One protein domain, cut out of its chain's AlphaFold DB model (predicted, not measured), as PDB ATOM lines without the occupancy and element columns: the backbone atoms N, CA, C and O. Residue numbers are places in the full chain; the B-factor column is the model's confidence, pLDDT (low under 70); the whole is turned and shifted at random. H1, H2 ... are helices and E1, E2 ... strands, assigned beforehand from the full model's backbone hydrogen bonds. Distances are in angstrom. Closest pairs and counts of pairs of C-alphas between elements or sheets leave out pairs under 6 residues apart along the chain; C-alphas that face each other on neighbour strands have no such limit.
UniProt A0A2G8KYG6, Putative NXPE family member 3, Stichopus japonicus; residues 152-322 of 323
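This is residues 152 to 322 of the 323 residues of the protein "Putative NXPE family member 3" of Stichopus japonicus (UniProt A0A2G8KYG6). Two short parallel strands, E3 and E4, lie in the middle, with the helices H5 and H3 on one side of this small ribbon and H7 on the other. H7 has the strand hairpin E1 E2 and the short H6 packed along it, with H1 and H2 near it as well, while residues 200 to 220 loop round the outside from H2 to H3 with no named element. The printed part has 171 residues, with seven named helices and four named strands in the order E1 E2 H1 H2 H3 E3 H4 H5 E4 H6 H7; E1 and E2 form an antiparallel sheet of two, E3 and E4 a parallel one. The class is mostly helix. The whole is compact, with a radius of gyration of the C-alphas of 16.8 A and spans of 48 by 46 by 31 A.

E1, residues 152 to 154, begins at C-alpha 152 at (110.681, 74.419, 71.810), and E2 takes residues 157 to 160. H1 is residues 170 to 177, 10.4 A from first to last C-alpha, and H2 residues 188 to 199, 16.3 A. H3, the longest helix, is residues 221 to 239; it runs 27.4 A, from C-alpha 221 at (115.964, 53.241, 47.078). E3 is residues 245 to 248, 9.8 A long, and H4 residues 260 to 263. H5, residues 266 to 280, measures 20.4 A. E4 is residues 286 to 289, 10.0 A long, and H6 residues 292 to 296. H7, residues 308 to 322, measures 20.3 A and ends at C-alpha 322 at (97.929, 56.879, 72.410).

E1 and E2 are a hairpin, antiparallel at 139 degrees, with N 152 and O 159 3.0 A apart and N 159 and O 152 2.8 A apart, both within hydrogen-bond range. The closest C-alphas of E2 and H7 are those of Trp 158 and Gln 313, 6.2 A apart. H1 and H7 only just touch, with 3 pairs of C-alphas within 8 A, the closest being Ile 173 and Leu 319 at 7.5 A; H7 does so with residues 319 to 322 alone. They run the same way at a steep tilt of 37 degrees, only just beyond shallow. H2 and H7 are close but not clearly touching, with Met 193 and Met 315 the closest C-alphas at 7.2 A, and about perpendicular at 75 degrees. H3 touches H5 with residues 222 to 230 alone, the closest C-alphas being those of Arg 223 and Thr 275 at 6.2 A. These two run the same way at a shallow tilt of 35.0 degrees, only just short of steep. E3 and E4 are parallel neighbours at 38 degrees, with N 247 and O 287 2.8 A apart and N 287 and O 245 2.9 A apart, within hydrogen-bond range. E3, H4, H5 and E4 form a strand-helix-strand unit, two parallel neighbour strands joined through helices, with a right-handed crossover. H4 and H5 meet only through their link. The closest C-alphas of E4 and H7 are those of Leu 289 and Leu 318, 6.6 A apart. H6 touches H7, with Met 294 and Thr 310 the closest C-alphas at 6.8 A. H3 and H7 are apart, as are H5 and H7. Every O i to N i+4 pair is within hydrogen-bond range in H1, H2, H3, H5 and H6, and 10 of 11 are in H7; H4 is too short for such a pair, and its one O i to N i+3 pair is not within range.

The two C-alphas farthest apart, those of Asn 171 and Asp 218, are 48.3 A apart. The printed part has no cut. The links H2 to H3, E3 to H4 and H6 to H7 are long, the first with 21 residues. The mean pLDDT of the printed part is 83.5, and residues 201 to 221 and 256 to 259 are under 70.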
ATOM      1  N   PHE A 152     109.450  74.013  71.139       92.00
ATOM      2  CA  PHE A 152     110.681  74.419  71.810       92.00
ATOM      3  C   PHE A 152     110.809  73.743  73.175       92.00
ATOM      4  O   PHE A 152     109.837  73.243  73.734       92.00
ATOM      5  N   TYR A 153     112.014  73.748  73.741       90.62
ATOM      6  CA  TYR A 153     112.213  73.349  75.133       90.62
ATOM      7  C   TYR A 153     112.012  74.531  76.076       90.62
ATOM      8  O   TYR A 153     112.650  75.572  75.919       90.62
ATOM      9  N   TYR A 154     111.205  74.329  77.114       87.44
ATOM     10  CA  TYR A 154     111.092  75.229  78.257       87.44
ATOM     11  C   TYR A 154     111.234  74.421  79.545       87.44
ATOM     12  O   TYR A 154     110.573  73.398  79.711       87.44
ATOM     13  N   ASN A 155     112.145  74.830  80.434       85.19
ATOM     14  CA  ASN A 155     112.472  74.104  81.670       85.19
ATOM     15  C   ASN A 155     112.736  72.595  81.470       85.19
ATOM     16  O   ASN A 155     112.350  71.768  82.289       85.19
ATOM     17  N   ASN A 156     113.440  72.238  80.388       85.38
ATOM     18  CA  ASN A 156     113.752  70.858  79.972       85.38
ATOM     19  C   ASN A 156     112.540  69.995  79.558       85.38
ATOM     20  O   ASN A 156     112.709  68.803  79.307       85.38
ATOM     21  N   THR A 157     111.360  70.591  79.401       90.56
ATOM     22  CA  THR A 157     110.161  69.935  78.865       90.56
ATOM     23  C   THR A 157     109.896  70.437  77.452       90.56
ATOM     24  O   THR A 157     110.045  71.630  77.173       90.56
ATOM     25  N   TRP A 158     109.535  69.531  76.548       93.88
ATOM     26  CA  TRP A 158     109.173  69.888  75.183       93.88
ATOM     27  C   TRP A 158     107.779  70.522  75.152       93.88
ATOM     28  O   TRP A 158     106.832  69.961  75.696       93.88
ATOM     29  N   GLN A 159     107.666  71.675  74.497       92.69
ATOM     30  CA  GLN A 159     106.441  72.454  74.342       92.69
ATOM     31  C   GLN A 159     106.062  72.512  72.856       92.69
ATOM     32  O   GLN A 159     106.658  73.301  72.111       92.69
ATOM     33  N   PRO A 160     105.116  71.679  72.383       92.00
ATOM     34  CA  PRO A 160     104.574  71.813  71.039       92.00
ATOM     35  C   PRO A 160     103.775  73.116  70.888       92.00
ATOM     36  O   PRO A 160     103.127  73.568  71.825       92.00
ATOM     37  N   TYR A 161     103.760  73.709  69.694       89.75
ATOM     38  CA  TYR A 161     103.051  74.983  69.478       89.75
ATOM     39  C   TYR A 161     101.522  74.878  69.443       89.75
ATOM     40  O   TYR A 161     100.835  75.875  69.644       89.75
ATOM     41  N   HIS A 162     100.983  73.704  69.115       88.19
ATOM     42  CA  HIS A 162      99.559  73.543  68.794       88.19
ATOM     43  C   HIS A 162      98.802  72.652  69.774       88.19
ATOM     44  O   HIS A 162      97.588  72.508  69.646       88.19
ATOM     45  N   CYS A 163      99.506  72.014  70.706       91.88
ATOM     46  CA  CYS A 163      98.908  71.088  71.650       91.88
ATOM     47  C   CYS A 163      99.800  70.883  72.877       91.88
ATOM     48  O   CYS A 163     101.001  71.150  72.835       91.88
ATOM     49  N   SER A 164      99.206  70.392  73.961       92.25
ATOM     50  CA  SER A 164      99.874  70.101  75.228       92.25
ATOM     51  C   SER A 164     100.230  68.616  75.356       92.25
ATOM     52  O   SER A 164      99.498  67.728  74.898       92.25
ATOM     53  N   LEU A 165     101.379  68.344  75.983       93.25
ATOM     54  CA  LEU A 165     101.845  66.990  76.286       93.25
ATOM     55  C   LEU A 165     101.532  66.600  77.724       93.25
ATOM     56  O   LEU A 165     101.749  67.374  78.655       93.25
ATOM     57  N   LYS A 166     101.106  65.349  77.908       93.12
ATOM     58  CA  LYS A 166     101.020  64.727  79.228       93.12
ATOM     59  C   LYS A 166     102.388  64.175  79.625       93.12
ATOM     60  O   LYS A 166     103.161  63.712  78.788       93.12
ATOM     61  N   SER A 167     102.667  64.198  80.924       92.75
ATOM     62  CA  SER A 167     103.787  63.460  81.511       92.75
ATOM     63  C   SER A 167     103.284  62.132  82.058       92.75
ATOM     64  O   SER A 167     102.225  62.097  82.675       92.75
ATOM     65  N   PHE A 168     104.046  61.061  81.852       93.06
ATOM     66  CA  PHE A 168     103.634  59.713  82.235       93.06
ATOM     67  C   PHE A 168     104.567  59.118  83.286       93.06
ATOM     68  O   PHE A 168     105.790  59.107  83.122       93.06
ATOM     69  N   LYS A 169     103.985  58.576  84.357       91.44
ATOM     70  CA  LYS A 169     104.660  57.682  85.305       91.44
ATOM     71  C   LYS A 169     104.522  56.229  84.829       91.44
ATOM     72  O   LYS A 169     103.610  55.935  84.057       91.44
ATOM     73  N   PRO A 170     105.352  55.288  85.317       86.19
ATOM     74  CA  PRO A 170     105.260  53.878  84.921       86.19
ATOM     75  C   PRO A 170     103.846  53.280  85.032       86.19
ATOM     76  O   PRO A 170     103.395  52.619  84.104       86.19
ATOM     77  N   ASN A 171     103.092  53.597  86.093       86.38
ATOM     78  CA  ASN A 171     101.710  53.119  86.254       86.38
ATOM     79  C   ASN A 171     100.745  53.687  85.198       86.38
ATOM     80  O   ASN A 171      99.837  52.979  84.757       86.38
ATOM     81  N   ASP A 172     100.945  54.938  84.768       90.44
ATOM     82  CA  ASP A 172     100.148  55.556  83.701       90.44
ATOM     83  C   ASP A 172     100.426  54.847  82.369       90.44
ATOM     84  O   ASP A 172      99.503  54.546  81.610       90.44
ATOM     85  N   ILE A 173     101.699  54.518  82.116       88.38
ATOM     86  CA  ILE A 173     102.133  53.764  80.934       88.38
ATOM     87  C   ILE A 173     101.521  52.365  80.965       88.38
ATOM     88  O   ILE A 173     100.870  51.969  80.006       88.38
ATOM     89  N   GLN A 174     101.654  51.630  82.068       85.06
ATOM     90  CA  GLN A 174     101.077  50.292  82.209       85.06
ATOM     91  C   GLN A 174      99.555  50.288  82.003       85.06
ATOM     92  O   GLN A 174      99.027  49.443  81.273       85.06
ATOM     93  N   SER A 175      98.852  51.260  82.586       86.88
ATOM     94  CA  SER A 175      97.405  51.414  82.408       86.88
ATOM     95  C   SER A 175      97.054  51.686  80.946       86.88
ATOM     96  O   SER A 175      96.184  51.022  80.390       86.88
ATOM     97  N   CYS A 176      97.787  52.589  80.288       88.69
ATOM     98  CA  CYS A 176      97.607  52.880  78.869       88.69
ATOM     99  C   CYS A 176      97.872  51.663  77.973       88.69
ATOM    100  O   CYS A 176      97.165  51.443  76.995       88.69
ATOM    101  N   MET A 177      98.870  50.849  78.302       87.06
ATOM    102  CA  MET A 177      99.284  49.695  77.496       87.06
ATOM    103  C   MET A 177      98.342  48.492  77.641       87.06
ATOM    104  O   MET A 177      98.375  47.569  76.826       87.06
ATOM    105  N   THR A 178      97.478  48.494  78.656       84.94
ATOM    106  CA  THR A 178      96.540  47.403  78.924       84.94
ATOM    107  C   THR A 178      95.621  47.161  77.720       84.94
ATOM    108  O   THR A 178      94.987  48.083  77.209       84.94
ATOM    109  N   LYS A 179      95.533  45.896  77.278       83.06
ATOM    110  CA  LYS A 179      94.749  45.446  76.104       83.06
ATOM    111  C   LYS A 179      95.185  46.066  74.764       83.06
ATOM    112  O   LYS A 179      94.391  46.100  73.824       83.06
ATOM    113  N   LYS A 180      96.433  46.534  74.649       84.56
ATOM    114  CA  LYS A 180      97.032  46.970  73.380       84.56
ATOM    115  C   LYS A 180      98.168  46.026  72.983       84.56
ATOM    116  O   LYS A 180      98.960  45.619  73.827       84.56
ATOM    117  N   THR A 181      98.280  45.744  71.690       86.88
ATOM    118  CA  THR A 181      99.467  45.114  71.097       86.88
ATOM    119  C   THR A 181     100.225  46.182  70.325       86.88
ATOM    120  O   THR A 181      99.648  46.845  69.461       86.88
ATOM    121  N   ILE A 182     101.504  46.378  70.647       86.62
ATOM    122  CA  ILE A 182     102.356  47.369  69.986       86.62
ATOM    123  C   ILE A 182     103.462  46.651  69.234       86.62
ATOM    124  O   ILE A 182     104.225  45.889  69.820       86.62
ATOM    125  N   HIS A 183     103.588  46.973  67.951       87.62
ATOM    126  CA  HIS A 183     104.702  46.539  67.123       87.62
ATOM    127  C   HIS A 183     105.569  47.745  66.767       87.62
ATOM    128  O   HIS A 183     105.075  48.729  66.213       87.62
ATOM    129  N   ILE A 184     106.865  47.669  67.075       84.69
ATOM    130  CA  ILE A 184     107.830  48.725  66.756       84.69
ATOM    131  C   ILE A 184     108.763  48.217  65.661       84.69
ATOM    132  O   ILE A 184     109.599  47.348  65.889       84.69
ATOM    133  N   TYR A 185     108.641  48.818  64.480       85.19
ATOM    134  CA  TYR A 185     109.515  48.565  63.341       85.19
ATOM    135  C   TYR A 185     110.449  49.756  63.160       85.19
ATOM    136  O   TYR A 185     109.993  50.889  63.007       85.19
ATOM    137  N   GLY A 186     111.758  49.522  63.148       82.06
ATOM    138  CA  GLY A 186     112.702  50.618  62.976       82.06
ATOM    139  C   GLY A 186     114.153  50.218  63.161       82.06
ATOM    140  O   GLY A 186     114.548  49.080  62.917       82.06
ATOM    141  N   ASP A 187     114.941  51.202  63.562       82.50
ATOM    142  CA  ASP A 187     116.373  51.102  63.805       82.50
ATOM    143  C   ASP A 187     116.688  51.012  65.311       82.50
ATOM    144  O   ASP A 187     115.832  50.711  66.150       82.50
ATOM    145  N   SER A 188     117.941  51.292  65.672       82.31
ATOM    146  CA  SER A 188     118.399  51.343  67.058       82.31
ATOM    147  C   SER A 188     117.593  52.286  67.955       82.31
ATOM    148  O   SER A 188     117.475  51.996  69.141       82.31
ATOM    149  N   THR A 189     117.029  53.384  67.441       84.62
ATOM    150  CA  THR A 189     116.197  54.284  68.254       84.62
ATOM    151  C   THR A 189     114.776  53.755  68.407       84.62
ATOM    152  O   THR A 189     114.200  53.885  69.484       84.62
ATOM    153  N   GLY A 190     114.234  53.063  67.400       83.81
ATOM    154  CA  GLY A 190     113.020  52.258  67.591       83.81
ATOM    155  C   GLY A 190     113.206  51.238  68.722       83.81
ATOM    156  O   GLY A 190     112.375  51.135  69.622       83.81
ATOM    157  N   ARG A 191     114.367  50.572  68.758       83.38
ATOM    158  CA  ARG A 191     114.741  49.670  69.857       83.38
ATOM    159  C   ARG A 191     114.896  50.388  71.211       83.38
ATOM    160  O   ARG A 191     114.535  49.817  72.234       83.38
ATOM    161  N   GLN A 192     115.376  51.635  71.248       85.56
ATOM    162  CA  GLN A 192     115.388  52.432  72.488       85.56
ATOM    163  C   GLN A 192     113.970  52.688  73.016       85.56
ATOM    164  O   GLN A 192     113.724  52.523  74.208       85.56
ATOM    165  N   MET A 193     113.032  53.041  72.134       88.94
ATOM    166  CA  MET A 193     111.624  53.237  72.504       88.94
ATOM    167  C   MET A 193     110.987  51.929  72.994       88.94
ATOM    168  O   MET A 193     110.264  51.937  73.987       88.94
ATOM    169  N   TYR A 194     111.317  50.802  72.353       85.88
ATOM    170  CA  TYR A 194     110.932  49.466  72.814       85.88
ATOM    171  C   TYR A 194     111.399  49.206  74.251       85.88
ATOM    172  O   TYR A 194     110.573  48.906  75.109       85.88
ATOM    173  N   TYR A 195     112.691  49.387  74.547       84.56
ATOM    174  CA  TYR A 195     113.209  49.139  75.896       84.56
ATOM    175  C   TYR A 195     112.624  50.099  76.934       84.56
ATOM    176  O   TYR A 195     112.416  49.701  78.079       84.56
ATOM    177  N   TYR A 196     112.312  51.340  76.546       86.38
ATOM    178  CA  TYR A 196     111.619  52.281  77.424       86.38
ATOM    179  C   TYR A 196     110.232  51.759  77.826       86.38
ATOM    180  O   TYR A 196     109.896  51.758  79.012       86.38
ATOM    181  N   LEU A 197     109.436  51.288  76.857       85.06
ATOM    182  CA  LEU A 197     108.112  50.711  77.118       85.06
ATOM    183  C   LEU A 197     108.213  49.401  77.904       85.06
ATOM    184  O   LEU A 197     107.491  49.229  78.883       85.06
ATOM    185  N   GLN A 198     109.140  48.515  77.534       82.19
ATOM    186  CA  GLN A 198     109.363  47.248  78.229       82.19
ATOM    187  C   GLN A 198     109.738  47.480  79.697       82.19
ATOM    188  O   GLN A 198     109.160  46.865  80.577       82.19
ATOM    189  N   LYS A 199     110.654  48.410  79.991       80.88
ATOM    190  CA  LYS A 199     111.046  48.734  81.373       80.88
ATOM    191  C   LYS A 199     109.916  49.388  82.178       80.88
ATOM    192  O   LYS A 199     109.906  49.298  83.402       80.88
ATOM    193  N   SER A 200     108.999  50.074  81.501       77.56
ATOM    194  CA  SER A 200     107.888  50.801  82.129       77.56
ATOM    195  C   SER A 200     106.614  49.964  82.260       77.56
ATOM    196  O   SER A 200     105.599  50.480  82.721       77.56
ATOM    197  N   THR A 201     106.643  48.698  81.836       65.75
ATOM    198  CA  THR A 201     105.495  47.787  81.869       65.75
ATOM    199  C   THR A 201     105.916  46.411  82.380       65.75
ATOM    200  O   THR A 201     107.084  46.049  82.344       65.75
ATOM    201  N   THR A 202     104.959  45.617  82.851       61.66
ATOM    202  CA  THR A 202     105.161  44.191  83.168       61.66
ATOM    203  C   THR A 202     104.582  43.299  82.063       61.66
ATOM    204  O   THR A 202     104.107  42.204  82.341       61.66
ATOM    205  N   CYS A 203     104.484  43.808  80.830       45.69
ATOM    206  CA  CYS A 203     103.769  43.149  79.739       45.69
ATOM    207  C   CYS A 203     104.734  42.347  78.853       45.69
ATOM    208  O   CYS A 203     105.598  42.929  78.203       45.69
ATOM    209  N   ASP A 204     104.520  41.033  78.760       44.22
ATOM    210  CA  ASP A 204     105.372  40.097  78.006       44.22
ATOM    211  C   ASP A 204     105.185  40.135  76.471       44.22
ATOM    212  O   ASP A 204     105.897  39.452  75.743       44.22
ATOM    213  N   ASN A 205     104.263  40.952  75.941       43.47
ATOM    214  CA  ASN A 205     103.794  40.856  74.548       43.47
ATOM    215  C   ASN A 205     104.151  42.070  73.671       43.47
ATOM    216  O   ASN A 205     103.288  42.620  72.982       43.47
ATOM    217  N   ILE A 206     105.410  42.515  73.683       47.41
ATOM    218  CA  ILE A 206     105.899  43.459  72.666       47.41
ATOM    219  C   ILE A 206     106.735  42.671  71.655       47.41
ATOM    220  O   ILE A 206     107.918  42.413  71.862       47.41
ATOM    221  N   GLU A 207     106.113  42.269  70.549       41.62
ATOM    222  CA  GLU A 207     106.813  41.569  69.474       41.62
ATOM    223  C   GLU A 207     107.552  42.556  68.562       41.62
ATOM    224  O   GLU A 207     106.947  43.419  67.912       41.62
ATOM    225  N   ILE A 208     108.871  42.384  68.465       38.22
ATOM    226  CA  ILE A 208     109.700  42.972  67.412       38.22
ATOM    227  C   ILE A 208     109.695  41.983  66.244       38.22
ATOM    228  O   ILE A 208     110.505  41.061  66.205       38.22
ATOM    229  N   SER A 209     108.790  42.152  65.286       38.31
ATOM    230  CA  SER A 209     108.905  41.463  63.999       38.31
ATOM    231  C   SER A 209     109.328  42.462  62.926       38.31
ATOM    232  O   SER A 209     109.241  43.672  63.115       38.31
ATOM    233  N   GLY A 210     109.897  41.980  61.826       32.69
ATOM    234  CA  GLY A 210     110.378  42.801  60.724       32.69
ATOM    235  C   GLY A 210     109.959  42.175  59.407       32.69
ATOM    236  O   GLY A 210     110.498  41.144  59.027       32.69
ATOM    237  N   GLU A 211     109.033  42.808  58.690       31.69
ATOM    238  CA  GLU A 211     108.560  42.336  57.385       31.69
ATOM    239  C   GLU A 211     108.589  43.492  56.371       31.69
ATOM    240  O   GLU A 211     108.286  44.637  56.707       31.69
ATOM    241  N   LYS A 212     109.046  43.231  55.138       30.30
ATOM    242  CA  LYS A 212     109.422  44.251  54.133       30.30
ATOM    243  C   LYS A 212     109.123  43.740  52.708       30.30
ATOM    244  O   LYS A 212     108.978  42.548  52.514       30.30
ATOM    245  N   ARG A 213     108.997  44.633  51.719       36.22
ATOM    246  CA  ARG A 213     108.844  44.373  50.260       36.22
ATOM    247  C   ARG A 213     109.631  45.479  49.492       36.22
ATOM    248  O   ARG A 213     110.167  46.373  50.148       36.22
ATOM    249  N   CYS A 214     109.801  45.392  48.169       47.75
ATOM    250  CA  CYS A 214     110.810  46.098  47.333       47.75
ATOM    251  C   CYS A 214     110.331  47.352  46.559       47.75
ATOM    252  O   CYS A 214     109.124  47.503  46.441       47.75
ATOM    253  N   VAL A 215     111.278  48.157  46.008       32.19
ATOM    254  CA  VAL A 215     111.450  48.616  44.585       32.19
ATOM    255  C   VAL A 215     112.953  49.000  44.355       32.19
ATOM    256  O   VAL A 215     113.716  49.041  45.320       32.19
ATOM    257  N   GLY A 216     113.380  49.087  43.083       32.62
ATOM    258  CA  GLY A 216     114.746  49.126  42.535       32.62
ATOM    259  C   GLY A 216     115.543  50.443  42.614       32.62
ATOM    260  O   GLY A 216     115.517  51.153  43.604       32.62
ATOM    261  N   ASN A 217     116.436  50.642  41.640       41.28
ATOM    262  CA  ASN A 217     117.761  51.230  41.849       41.28
ATOM    263  C   ASN A 217     118.032  52.447  40.946       41.28
ATOM    264  O   ASN A 217     118.429  52.242  39.805       41.28
ATOM    265  N   ASP A 218     117.904  53.667  41.478       42.00
ATOM    266  CA  ASP A 218     118.622  54.888  41.050       42.00
ATOM    267  C   ASP A 218     118.302  56.093  41.964       42.00
ATOM    268  O   ASP A 218     117.437  56.913  41.704       42.00
ATOM    269  N   GLY A 219     118.971  56.239  43.113       50.28
ATOM    270  CA  GLY A 219     118.708  57.380  44.020       50.28
ATOM    271  C   GLY A 219     117.308  57.394  44.675       50.28
ATOM    272  O   GLY A 219     117.066  58.198  45.574       50.28
ATOM    273  N   THR A 220     116.419  56.464  44.303       62.25
ATOM    274  CA  THR A 220     115.058  56.262  44.829       62.25
ATOM    275  C   THR A 220     114.958  55.192  45.913       62.25
ATOM    276  O   THR A 220     113.917  55.109  46.558       62.25
ATOM    277  N   PHE A 221     116.016  54.410  46.179       68.12
ATOM    278  CA  PHE A 221     115.964  53.241  47.078       68.12
ATOM    279  C   PHE A 221     115.261  53.530  48.412       68.12
ATOM    280  O   PHE A 221     114.439  52.746  48.875       68.12
ATOM    281  N   TYR A 222     115.543  54.672  49.040       76.44
ATOM    282  CA  TYR A 222     114.879  55.039  50.290       76.44
ATOM    283  C   TYR A 222     113.366  55.265  50.113       76.44
ATOM    284  O   TYR A 222     112.582  54.708  50.878       76.44
ATOM    285  N   ARG A 223     112.946  56.011  49.083       82.44
ATOM    286  CA  ARG A 223     111.528  56.205  48.730       82.44
ATOM    287  C   ARG A 223     110.839  54.873  48.462       82.44
ATOM    288  O   ARG A 223     109.780  54.614  49.014       82.44
ATOM    289  N   ASP A 224     111.475  54.019  47.680       75.12
ATOM    290  CA  ASP A 224     110.967  52.706  47.297       75.12
ATOM    291  C   ASP A 224     110.703  51.818  48.516       75.12
ATOM    292  O   ASP A 224     109.682  51.130  48.611       75.12
ATOM    293  N   ARG A 225     111.580  51.895  49.523       78.88
ATOM    294  CA  ARG A 225     111.366  51.229  50.811       78.88
ATOM    295  C   ARG A 225     110.185  51.812  51.579       78.88
ATOM    296  O   ARG A 225     109.436  51.040  52.176       78.88
ATOM    297  N   LEU A 226     109.999  53.130  51.568       86.44
ATOM    298  CA  LEU A 226     108.859  53.778  52.222       86.44
ATOM    299  C   LEU A 226     107.535  53.420  51.530       86.44
ATOM    300  O   LEU A 226     106.573  53.080  52.215       86.44
ATOM    301  N   GLU A 227     107.492  53.404  50.197       85.75
ATOM    302  CA  GLU A 227     106.309  52.994  49.425       85.75
ATOM    303  C   GLU A 227     105.968  51.519  49.651       85.75
ATOM    304  O   GLU A 227     104.805  51.149  49.837       85.75
ATOM    305  N   ALA A 228     106.980  50.654  49.737       81.69
ATOM    306  CA  ALA A 228     106.761  49.259  50.085       81.69
ATOM    307  C   ALA A 228     106.200  49.083  51.508       81.69
ATOM    308  O   ALA A 228     105.322  48.238  51.714       81.69
ATOM    309  N   ILE A 229     106.664  49.885  52.476       87.75
ATOM    310  CA  ILE A 229     106.102  49.928  53.837       87.75
ATOM    311  C   ILE A 229     104.647  50.406  53.787       87.75
ATOM    312  O   ILE A 229     103.773  49.741  54.341       87.75
ATOM    313  N   LYS A 230     104.358  51.497  53.071       89.75
ATOM    314  CA  LYS A 230     102.997  52.025  52.881       89.75
ATOM    315  C   LYS A 230     102.062  50.972  52.274       89.75
ATOM    316  O   LYS A 230     100.965  50.753  52.782       89.75
ATOM    317  N   SER A 231     102.523  50.232  51.265       88.00
ATOM    318  CA  SER A 231     101.794  49.107  50.662       88.00
ATOM    319  C   SER A 231     101.557  47.952  51.646       88.00
ATOM    320  O   SER A 231     100.477  47.356  51.667       88.00
ATOM    321  N   ALA A 232     102.553  47.611  52.471       88.44
ATOM    322  CA  ALA A 232     102.414  46.582  53.502       88.44
ATOM    323  C   ALA A 232     101.377  46.969  54.561       88.44
ATOM    324  O   ALA A 232     100.521  46.150  54.899       88.44
ATOM    325  N   VAL A 233     101.392  48.227  54.997       93.69
ATOM    326  CA  VAL A 233     100.380  48.783  55.898       93.69
ATOM    327  C   VAL A 233      98.995  48.789  55.243       93.69
ATOM    328  O   VAL A 233      98.019  48.423  55.889       93.69
ATOM    329  N   GLY A 234      98.893  49.070  53.942       93.25
ATOM    330  CA  GLY A 234      97.638  48.919  53.199       93.25
ATOM    331  C   GLY A 234      97.052  47.502  53.295       93.25
ATOM    332  O   GLY A 234      95.867  47.342  53.578       93.25
ATOM    333  N   ARG A 235      97.888  46.463  53.143       94.12
ATOM    334  CA  ARG A 235      97.467  45.060  53.338       94.12
ATOM    335  C   ARG A 235      97.124  44.745  54.794       94.12
ATOM    336  O   ARG A 235      96.248  43.923  55.039       94.12
ATOM    337  N   LEU A 236      97.820  45.353  55.754       94.50
ATOM    338  CA  LEU A 236      97.489  45.228  57.173       94.50
ATOM    339  C   LEU A 236      96.096  45.793  57.451       94.50
ATOM    340  O   LEU A 236      95.287  45.094  58.045       94.50
ATOM    341  N   TRP A 237      95.777  46.988  56.953       96.88
ATOM    342  CA  TRP A 237      94.454  47.594  57.128       96.88
ATOM    343  C   TRP A 237      93.326  46.812  56.459       96.88
ATOM    344  O   TRP A 237      92.212  46.836  56.962       96.88
ATOM    345  N   GLN A 238      93.593  46.065  55.385       95.44
ATOM    346  CA  GLN A 238      92.603  45.131  54.830       95.44
ATOM    347  C   GLN A 238      92.252  43.999  55.808       95.44
ATOM    348  O   GLN A 238      91.115  43.539  55.821       95.44
ATOM    349  N   ARG A 239      93.215  43.547  56.621       97.00
ATOM    350  CA  ARG A 239      93.021  42.468  57.607       97.00
ATOM    351  C   ARG A 239      92.607  42.982  58.987       97.00
ATOM    352  O   ARG A 239      91.958  42.260  59.730       97.00
ATOM    353  N   SER A 240      93.010  44.200  59.336       96.06
ATOM    354  CA  SER A 240      92.765  44.838  60.630       96.06
ATOM    355  C   SER A 240      92.597  46.359  60.460       96.06
ATOM    356  O   SER A 240      93.550  47.121  60.681       96.06
ATOM    357  N   PRO A 241      91.402  46.821  60.038       95.94
ATOM    358  CA  PRO A 241      91.141  48.229  59.709       95.94
ATOM    359  C   PRO A 241      91.350  49.203  60.875       95.94
ATOM    360  O   PRO A 241      91.720  50.354  60.659       95.94
ATOM    361  N   GLU A 242      91.168  48.737  62.111       93.88
ATOM    362  CA  GLU A 242      91.298  49.558  63.320       93.88
ATOM    363  C   GLU A 242      92.750  49.838  63.729       93.88
ATOM    364  O   GLU A 242      93.004  50.681  64.597       93.88
ATOM    365  N   THR A 243      93.716  49.166  63.093       95.44
ATOM    366  CA  THR A 243      95.138  49.318  63.415       95.44
ATOM    367  C   THR A 243      95.591  50.759  63.198       95.44
ATOM    368  O   THR A 243      95.556  51.278  62.080       95.44
ATOM    369  N   LYS A 244      96.079  51.408  64.257       95.50
ATOM    370  CA  LYS A 244      96.695  52.735  64.159       95.50
ATOM    371  C   LYS A 244      98.165  52.586  63.785       95.50
ATOM    372  O   LYS A 244      98.874  51.773  64.372       95.50
ATOM    373  N   VAL A 245      98.622  53.375  62.816       96.56
ATOM    374  CA  VAL A 245     100.018  53.368  62.367       96.56
ATOM    375  C   VAL A 245     100.601  54.759  62.547       96.56
ATOM    376  O   VAL A 245     100.095  55.730  61.985       96.56
ATOM    377  N   ILE A 246     101.667  54.839  63.342       96.56
ATOM    378  CA  ILE A 246     102.383  56.075  63.647       96.56
ATOM    379  C   ILE A 246     103.733  56.020  62.933       96.56
ATOM    380  O   ILE A 246     104.560  55.153  63.209       96.56
ATOM    381  N   VAL A 247     103.954  56.950  62.011       96.50
ATOM    382  CA  VAL A 247     105.244  57.160  61.355       96.50
ATOM    383  C   VAL A 247     106.056  58.121  62.214       96.50
ATOM    384  O   VAL A 247     105.557  59.154  62.648       96.50
ATOM    385  N   ARG A 248     107.315  57.790  62.476       94.81
ATOM    386  CA  ARG A 248     108.233  58.613  63.265       94.81
ATOM    387  C   ARG A 248     109.199  59.349  62.338       94.81
ATOM    388  O   ARG A 248     109.721  58.732  61.412       94.81
ATOM    389  N   SER A 249     109.456  60.631  62.600       94.19
ATOM    390  CA  SER A 249     110.471  61.398  61.864       94.19
ATOM    391  C   SER A 249     111.901  60.932  62.173       94.19
ATOM    392  O   SER A 249     112.162  60.230  63.157       94.19
ATOM    393  N   ALA A 250     112.860  61.374  61.365       91.50
ATOM    394  CA  ALA A 250     114.281  61.188  61.635       91.50
ATOM    395  C   ALA A 250     114.751  61.944  62.899       91.50
ATOM    396  O   ALA A 250     114.142  62.930  63.323       91.50
ATOM    397  N   ASN A 251     115.872  61.483  63.466       92.12
ATOM    398  CA  ASN A 251     116.643  62.220  64.469       92.12
ATOM    399  C   ASN A 251     117.705  63.084  63.789       92.12
ATOM    400  O   ASN A 251     118.312  62.665  62.801       92.12
ATOM    401  N   THR A 252     118.015  64.227  64.390       91.38
ATOM    402  CA  THR A 252     119.311  64.884  64.178       91.38
ATOM    403  C   THR A 252     120.414  64.150  64.932       91.38
ATOM    404  O   THR A 252     120.131  63.359  65.835       91.38
ATOM    405  N   ARG A 253     121.673  64.436  64.609       88.50
ATOM    406  CA  ARG A 253     122.808  63.742  65.222       88.50
ATOM    407  C   ARG A 253     123.949  64.648  65.647       88.50
ATOM    408  O   ARG A 253     123.986  65.834  65.342       88.50
ATOM    409  N   GLU A 254     124.928  64.038  66.296       86.44
ATOM    410  CA  GLU A 254     126.252  64.601  66.488       86.44
ATOM    411  C   GLU A 254     127.008  64.745  65.161       86.44
ATOM    412  O   GLU A 254     127.078  63.817  64.352       86.44
ATOM    413  N   HIS A 255     127.635  65.906  64.965       77.25
ATOM    414  CA  HIS A 255     128.520  66.176  63.828       77.25
ATOM    415  C   HIS A 255     129.964  66.319  64.293       77.25
ATOM    416  O   HIS A 255     130.586  67.367  64.106       77.25
ATOM    417  N   SER A 256     130.506  65.279  64.932       66.75
ATOM    418  CA  SER A 256     131.946  65.240  65.174       66.75
ATOM    419  C   SER A 256     132.692  65.400  63.843       66.75
ATOM    420  O   SER A 256     132.317  64.820  62.819       66.75
ATOM    421  N   ILE A 257     133.725  66.247  63.848       60.31
ATOM    422  CA  ILE A 257     134.548  66.525  62.668       60.31
ATOM    423  C   ILE A 257     135.158  65.196  62.199       60.31
ATOM    424  O   ILE A 257     135.827  64.517  62.976       60.31
ATOM    425  N   GLY A 258     134.907  64.805  60.946       64.06
ATOM    426  CA  GLY A 258     135.376  63.528  60.405       64.06
ATOM    427  C   GLY A 258     134.381  62.862  59.458       64.06
ATOM    428  O   GLY A 258     133.931  63.468  58.496       64.06
ATOM    429  N   GLY A 259     134.086  61.580  59.676       66.88
ATOM    430  CA  GLY A 259     133.360  60.763  58.703       66.88
ATOM    431  C   GLY A 259     131.854  61.017  58.607       66.88
ATOM    432  O   GLY A 259     131.309  61.201  57.519       66.88
ATOM    433  N   PHE A 260     131.174  61.088  59.753       73.88
ATOM    434  CA  PHE A 260     129.711  61.175  59.805       73.88
ATOM    435  C   PHE A 260     129.142  62.465  59.218       73.88
ATOM    436  O   PHE A 260     128.049  62.447  58.657       73.88
ATOM    437  N   ILE A 261     129.891  63.568  59.290       80.06
ATOM    438  CA  ILE A 261     129.474  64.848  58.716       80.06
ATOM    439  C   ILE A 261     129.302  64.774  57.186       80.06
ATOM    440  O   ILE A 261     128.428  65.439  56.630       80.06
ATOM    441  N   LEU A 262     130.090  63.924  56.520       79.62
ATOM    442  CA  LEU A 262     130.089  63.780  55.067       79.62
ATOM    443  C   LEU A 262     129.045  62.770  54.583       79.62
ATOM    444  O   LEU A 262     128.435  62.983  53.543       79.62
ATOM    445  N   ILE A 263     128.832  61.679  55.328       79.19
ATOM    446  CA  ILE A 263     127.992  60.560  54.863       79.19
ATOM    447  C   ILE A 263     126.627  60.458  55.551       79.19
ATOM    448  O   ILE A 263     125.777  59.697  55.103       79.19
ATOM    449  N   SER A 264     126.407  61.166  56.663       81.06
ATOM    450  CA  SER A 264     125.209  60.973  57.491       81.06
ATOM    451  C   SER A 264     124.829  62.219  58.308       81.06
ATOM    452  O   SER A 264     124.245  62.102  59.376       81.06
ATOM    453  N   SER A 265     125.155  63.427  57.844       85.62
ATOM    454  CA  SER A 265     124.794  64.663  58.558       85.62
ATOM    455  C   SER A 265     123.293  64.970  58.542       85.62
ATOM    456  O   SER A 265     122.536  64.405  57.753       85.62
ATOM    457  N   ASP A 266     122.870  65.940  59.359       88.62
ATOM    458  CA  ASP A 266     121.466  66.375  59.438       88.62
ATOM    459  C   ASP A 266     120.923  66.845  58.084       88.62
ATOM    460  O   ASP A 266     119.743  66.683  57.804       88.62
ATOM    461  N   TRP A 267     121.768  67.396  57.205       87.81
ATOM    462  CA  TRP A 267     121.329  67.768  55.859       87.81
ATOM    463  C   TRP A 267     120.942  66.546  55.017       87.81
ATOM    464  O   TRP A 267     119.953  66.604  54.288       87.81
ATOM    465  N   ILE A 268     121.688  65.441  55.135       84.44
ATOM    466  CA  ILE A 268     121.374  64.172  54.462       84.44
ATOM    467  C   ILE A 268     120.106  63.576  55.078       84.44
ATOM    468  O   ILE A 268     119.178  63.223  54.352       84.44
ATOM    469  N   ALA A 269     120.028  63.545  56.413       87.75
ATOM    470  CA  ALA A 269     118.839  63.087  57.129       87.75
ATOM    471  C   ALA A 269     117.588  63.889  56.732       87.75
ATOM    472  O   ALA A 269     116.526  63.305  56.538       87.75
ATOM    473  N   LEU A 270     117.723  65.200  56.503       89.06
ATOM    474  CA  LEU A 270     116.639  66.068  56.051       89.06
ATOM    475  C   LEU A 270     116.125  65.702  54.648       89.06
ATOM    476  O   LEU A 270     114.935  65.868  54.384       89.06
ATOM    477  N   GLN A 271     116.973  65.208  53.740       86.62
ATOM    478  CA  GLN A 271     116.491  64.743  52.428       86.62
ATOM    479  C   GLN A 271     115.652  63.465  52.568       86.62
ATOM    480  O   GLN A 271     114.598  63.341  51.937       86.62
ATOM    481  N   GLY A 272     116.076  62.553  53.450       86.94
ATOM    482  CA  GLY A 272     115.275  61.392  53.840       86.94
ATOM    483  C   GLY A 272     113.951  61.816  54.478       86.94
ATOM    484  O   GLY A 272     112.889  61.403  54.032       86.94
ATOM    485  N   GLU A 273     113.992  62.734  55.439       91.44
ATOM    486  CA  GLU A 273     112.808  63.254  56.128       91.44
ATOM    487  C   GLU A 273     111.777  63.859  55.161       91.44
ATOM    488  O   GLU A 273     110.583  63.578  55.263       91.44
ATOM    489  N   LYS A 274     112.226  64.644  54.173       90.38
ATOM    490  CA  LYS A 274     111.348  65.170  53.114       90.38
ATOM    491  C   LYS A 274     110.707  64.053  52.293       90.38
ATOM    492  O   LYS A 274     109.520  64.121  52.005       90.38
ATOM    493  N   THR A 275     111.480  63.027  51.941       89.56
ATOM    494  CA  THR A 275     110.983  61.870  51.181       89.56
ATOM    495  C   THR A 275     109.957  61.075  51.990       89.56
ATOM    496  O   THR A 275     108.909  60.713  51.467       89.56
ATOM    497  N   LEU A 276     110.216  60.854  53.281       93.88
ATOM    498  CA  LEU A 276     109.289  60.204  54.207       93.88
ATOM    499  C   LEU A 276     107.965  60.965  54.287       93.88
ATOM    500  O   LEU A 276     106.897  60.371  54.126       93.88
ATOM    501  N   ARG A 277     108.027  62.285  54.482       94.75
ATOM    502  CA  ARG A 277     106.836  63.140  54.523       94.75
ATOM    503  C   ARG A 277     106.067  63.112  53.216       94.75
ATOM    504  O   ARG A 277     104.850  62.959  53.242       94.75
ATOM    505  N   ASP A 278     106.756  63.203  52.089       92.88
ATOM    506  CA  ASP A 278     106.131  63.147  50.771       92.88
ATOM    507  C   ASP A 278     105.383  61.822  50.532       92.88
ATOM    508  O   ASP A 278     104.243  61.836  50.078       92.88
ATOM    509  N   VAL A 279     105.963  60.682  50.921       91.75
ATOM    510  CA  VAL A 279     105.321  59.361  50.773       91.75
ATOM    511  C   VAL A 279     104.087  59.219  51.672       91.75
ATOM    512  O   VAL A 279     103.021  58.791  51.210       91.75
ATOM    513  N   PHE A 280     104.205  59.555  52.959       96.31
ATOM    514  CA  PHE A 280     103.157  59.251  53.942       96.31
ATOM    515  C   PHE A 280     102.101  60.349  54.108       96.31
ATOM    516  O   PHE A 280     100.974  60.031  54.478       96.31
ATOM    517  N   SER A 281     102.395  61.615  53.789       95.19
ATOM    518  CA  SER A 281     101.406  62.710  53.892       95.19
ATOM    519  C   SER A 281     100.239  62.586  52.909       95.19
ATOM    520  O   SER A 281      99.189  63.194  53.112       95.19
ATOM    521  N   GLN A 282     100.390  61.755  51.875       91.69
ATOM    522  CA  GLN A 282      99.342  61.466  50.895       91.69
ATOM    523  C   GLN A 282      98.188  60.624  51.464       91.69
ATOM    524  O   GLN A 282      97.111  60.599  50.873       91.69
ATOM    525  N   ASP A 283      98.384  59.924  52.587       95.00
ATOM    526  CA  ASP A 283      97.356  59.091  53.216       95.00
ATOM    527  C   ASP A 283      97.168  59.492  54.683       95.00
ATOM    528  O   ASP A 283      97.985  59.199  55.557       95.00
ATOM    529  N   ARG A 284      96.045  60.163  54.963       95.25
ATOM    530  CA  ARG A 284      95.732  60.746  56.279       95.25
ATOM    531  C   ARG A 284      95.510  59.714  57.389       95.25
ATOM    532  O   ARG A 284      95.363  60.112  58.541       95.25
ATOM    533  N   ARG A 285      95.463  58.416  57.067       95.88
ATOM    534  CA  ARG A 285      95.381  57.336  58.065       95.88
ATOM    535  C   ARG A 285      96.705  57.120  58.797       95.88
ATOM    536  O   ARG A 285      96.701  56.584  59.904       95.88
ATOM    537  N   PHE A 286      97.827  57.545  58.212       97.19
ATOM    538  CA  PHE A 286      99.110  57.562  58.908       97.19
ATOM    539  C   PHE A 286      99.168  58.737  59.875       97.19
ATOM    540  O   PHE A 286      99.048  59.894  59.476       97.19
ATOM    541  N   SER A 287      99.397  58.424  61.144       96.38
ATOM    542  CA  SER A 287      99.675  59.420  62.176       96.38
ATOM    543  C   SER A 287     101.169  59.718  62.240       96.38
ATOM    544  O   SER A 287     101.976  58.907  61.781       96.38
ATOM    545  N   PHE A 288     101.557  60.851  62.820       95.75
ATOM    546  CA  PHE A 288     102.946  61.293  62.796       95.75
ATOM    547  C   PHE A 288     103.498  61.666  64.167       95.75
ATOM    548  O   PHE A 288     102.963  62.530  64.853       95.75
ATOM    549  N   LEU A 289     104.617  61.042  64.529       95.62
ATOM    550  CA  LEU A 289     105.445  61.413  65.668       95.62
ATOM    551  C   LEU A 289     106.632  62.240  65.153       95.62
ATOM    552  O   LEU A 289     107.678  61.697  64.784       95.62
ATOM    553  N   ASP A 290     106.436  63.558  65.097       94.69
ATOM    554  CA  ASP A 290     107.435  64.526  64.631       94.69
ATOM    555  C   ASP A 290     108.434  64.848  65.758       94.69
ATOM    556  O   ASP A 290     108.163  65.672  66.634       94.69
ATOM    557  N   VAL A 291     109.576  64.159  65.766       94.19
ATOM    558  CA  VAL A 291     110.641  64.297  66.781       94.19
ATOM    559  C   VAL A 291     111.815  65.148  66.312       94.19
ATOM    560  O   VAL A 291     112.755  65.373  67.075       94.19
ATOM    561  N   TRP A 292     111.787  65.600  65.057       93.44
ATOM    562  CA  TRP A 292     112.922  66.246  64.408       93.44
ATOM    563  C   TRP A 292     113.445  67.426  65.236       93.44
ATOM    564  O   TRP A 292     114.604  67.421  65.656       93.44
ATOM    565  N   ASP A 293     112.570  68.373  65.584       92.81
ATOM    566  CA  ASP A 293     112.971  69.531  66.386       92.81
ATOM    567  C   ASP A 293     113.326  69.171  67.829       92.81
ATOM    568  O   ASP A 293     114.239  69.771  68.394       92.81
ATOM    569  N   MET A 294     112.672  68.158  68.409       94.19
ATOM    570  CA  MET A 294     112.998  67.677  69.757       94.19
ATOM    571  C   MET A 294     114.468  67.266  69.834       94.19
ATOM    572  O   MET A 294     115.160  67.575  70.797       94.19
ATOM    573  N   THR A 295     114.970  66.603  68.792       93.00
ATOM    574  CA  THR A 295     116.384  66.216  68.724       93.00
ATOM    575  C   THR A 295     117.301  67.356  68.282       93.00
ATOM    576  O   THR A 295     118.439  67.415  68.742       93.00
ATOM    577  N   LEU A 296     116.810  68.287  67.456       90.69
ATOM    578  CA  LEU A 296     117.590  69.412  66.935       90.69
ATOM    579  C   LEU A 296     117.968  70.428  68.014       90.69
ATOM    580  O   LEU A 296     119.095  70.926  68.016       90.69
ATOM    581  N   VAL A 297     117.007  70.778  68.873       89.38
ATOM    582  CA  VAL A 297     117.146  71.839  69.884       89.38
ATOM    583  C   VAL A 297     117.283  71.287  71.302       89.38
ATOM    584  O   VAL A 297     117.058  72.003  72.280       89.38
ATOM    585  N   GLN A 298     117.643  70.009  71.432       88.12
ATOM    586  CA  GLN A 298     117.879  69.404  72.736       88.12
ATOM    587  C   GLN A 298     119.013  70.116  73.483       88.12
ATOM    588  O   GLN A 298     120.029  70.506  72.913       88.12
ATOM    589  N   LYS A 299     118.851  70.250  74.801       84.94
ATOM    590  CA  LYS A 299     119.895  70.789  75.686       84.94
ATOM    591  C   LYS A 299     121.030  69.787  75.926       84.94
ATOM    592  O   LYS A 299     122.157  70.177  76.224       84.94
ATOM    593  N   SER A 300     120.704  68.499  75.841       86.62
ATOM    594  CA  SER A 300     121.652  67.391  75.922       86.62
ATOM    595  C   SER A 300     122.703  67.484  74.818       86.62
ATOM    596  O   SER A 300     122.496  68.131  73.797       86.62
ATOM    597  N   LYS A 301     123.840  66.807  75.004       87.50
ATOM    598  CA  LYS A 301     124.826  66.662  73.928       87.50
ATOM    599  C   LYS A 301     124.143  66.044  72.702       87.50
ATOM    600  O   LYS A 301     123.456  65.034  72.850       87.50
ATOM    601  N   ASP A 302     124.372  66.636  71.530       86.25
ATOM    602  CA  ASP A 302     123.906  66.077  70.260       86.25
ATOM    603  C   ASP A 302     124.299  64.600  70.163       86.25
ATOM    604  O   ASP A 302     125.437  64.230  70.463       86.25
ATOM    605  N   SER A 303     123.333  63.773  69.775       88.00
ATOM    606  CA  SER A 303     123.484  62.331  69.636       88.00
ATOM    607  C   SER A 303     122.385  61.798  68.722       88.00
ATOM    608  O   SER A 303     121.213  62.118  68.930       88.00
ATOM    609  N   ILE A 304     122.746  60.963  67.742       89.50
ATOM    610  CA  ILE A 304     121.802  60.235  66.878       89.50
ATOM    611  C   ILE A 304     120.867  59.342  67.701       89.50
ATOM    612  O   ILE A 304     119.726  59.094  67.311       89.50
ATOM    613  N   HIS A 305     121.362  58.886  68.854       91.56
ATOM    614  CA  HIS A 305     120.638  58.167  69.892       91.56
ATOM    615  C   HIS A 305     120.300  59.157  71.011       91.56
ATOM    616  O   HIS A 305     121.179  59.441  71.833       91.56
ATOM    617  N   PRO A 306     119.079  59.723  71.046       91.69
ATOM    618  CA  PRO A 306     118.733  60.742  72.026       91.69
ATOM    619  C   PRO A 306     118.935  60.220  73.450       91.69
ATOM    620  O   PRO A 306     118.572  59.083  73.756       91.69
ATOM    621  N   LEU A 307     119.519  61.053  74.310       93.06
ATOM    622  CA  LEU A 307     119.690  60.730  75.728       93.06
ATOM    623  C   LEU A 307     118.349  60.799  76.466       93.06
ATOM    624  O   LEU A 307     117.407  61.435  75.986       93.06
ATOM    625  N   ASP A 308     118.301  60.216  77.665       93.25
ATOM    626  CA  ASP A 308     117.086  60.074  78.478       93.25
ATOM    627  C   ASP A 308     116.212  61.337  78.555       93.25
ATOM    628  O   ASP A 308     115.014  61.209  78.310       93.25
ATOM    629  N   PRO A 309     116.734  62.564  78.784       93.62
ATOM    630  CA  PRO A 309     115.880  63.752  78.842       93.62
ATOM    631  C   PRO A 309     115.088  63.994  77.552       93.62
ATOM    632  O   PRO A 309     113.919  64.360  77.606       93.62
ATOM    633  N   THR A 310     115.699  63.765  76.390       95.00
ATOM    634  CA  THR A 310     115.045  63.918  75.083       95.00
ATOM    635  C   THR A 310     114.161  62.708  74.783       95.00
ATOM    636  O   THR A 310     113.033  62.874  74.319       95.00
ATOM    637  N   LEU A 311     114.636  61.495  75.089       94.88
ATOM    638  CA  LEU A 311     113.885  60.254  74.887       94.88
ATOM    639  C   LEU A 311     112.574  60.254  75.684       94.88
ATOM    640  O   LEU A 311     111.534  59.936  75.121       94.88
ATOM    641  N   ILE A 312     112.592  60.686  76.948       95.12
ATOM    642  CA  ILE A 312     111.392  60.811  77.790       95.12
ATOM    643  C   ILE A 312     110.366  61.740  77.139       95.12
ATOM    644  O   ILE A 312     109.183  61.421  77.117       95.12
ATOM    645  N   GLN A 313     110.794  62.866  76.565       95.81
ATOM    646  CA  GLN A 313     109.870  63.783  75.894       95.81
ATOM    647  C   GLN A 313     109.285  63.164  74.621       95.81
ATOM    648  O   GLN A 313     108.088  63.298  74.375       95.81
ATOM    649  N   ILE A 314     110.098  62.446  73.835       95.69
ATOM    650  CA  ILE A 314     109.622  61.694  72.662       95.69
ATOM    651  C   ILE A 314     108.570  60.662  73.091       95.69
ATOM    652  O   ILE A 314     107.526  60.540  72.448       95.69
ATOM    653  N   MET A 315     108.815  59.953  74.194       96.06
ATOM    654  CA  MET A 315     107.884  58.965  74.739       96.06
ATOM    655  C   MET A 315     106.615  59.612  75.290       96.06
ATOM    656  O   MET A 315     105.533  59.125  74.994       96.06
ATOM    657  N   ASN A 316     106.711  60.734  76.005       96.19
ATOM    658  CA  ASN A 316     105.547  61.501  76.451       96.19
ATOM    659  C   ASN A 316     104.689  61.956  75.268       96.19
ATOM    660  O   ASN A 316     103.466  61.883  75.342       96.19
ATOM    661  N   HIS A 317     105.303  62.371  74.155       95.94
ATOM    662  CA  HIS A 317     104.570  62.727  72.942       95.94
ATOM    663  C   HIS A 317     103.854  61.513  72.340       95.94
ATOM    664  O   HIS A 317     102.646  61.571  72.110       95.94
ATOM    665  N   LEU A 318     104.560  60.393  72.165       95.75
ATOM    666  CA  LEU A 318     103.959  59.147  71.689       95.75
ATOM    667  C   LEU A 318     102.784  58.705  72.575       95.75
ATOM    668  O   LEU A 318     101.694  58.462  72.070       95.75
ATOM    669  N   LEU A 319     102.994  58.646  73.889       95.19
ATOM    670  CA  LEU A 319     101.993  58.212  74.863       95.19
ATOM    671  C   LEU A 319     100.805  59.179  74.924       95.19
ATOM    672  O   LEU A 319      99.663  58.737  74.963       95.19
ATOM    673  N   THR A 320     101.035  60.493  74.832       95.81
ATOM    674  CA  THR A 320      99.945  61.483  74.774       95.81
ATOM    675  C   THR A 320      99.007  61.210  73.596       95.81
ATOM    676  O   THR A 320      97.795  61.286  73.760       95.81
ATOM    677  N   MET A 321      99.547  60.823  72.435       94.06
ATOM    678  CA  MET A 321      98.734  60.481  71.264       94.06
ATOM    679  C   MET A 321      98.003  59.131  71.383       94.06
ATOM    680  O   MET A 321      97.121  58.851  70.574       94.06
ATOM    681  N   MET A 322      98.379  58.274  72.335       91.00
ATOM    682  CA  MET A 322      97.929  56.879  72.410       91.00
ATOM    683  C   MET A 322      96.927  56.559  73.535       91.00
ATOM    684  O   MET A 322      96.251  55.526  73.422       91.00
TER     685      MET A 322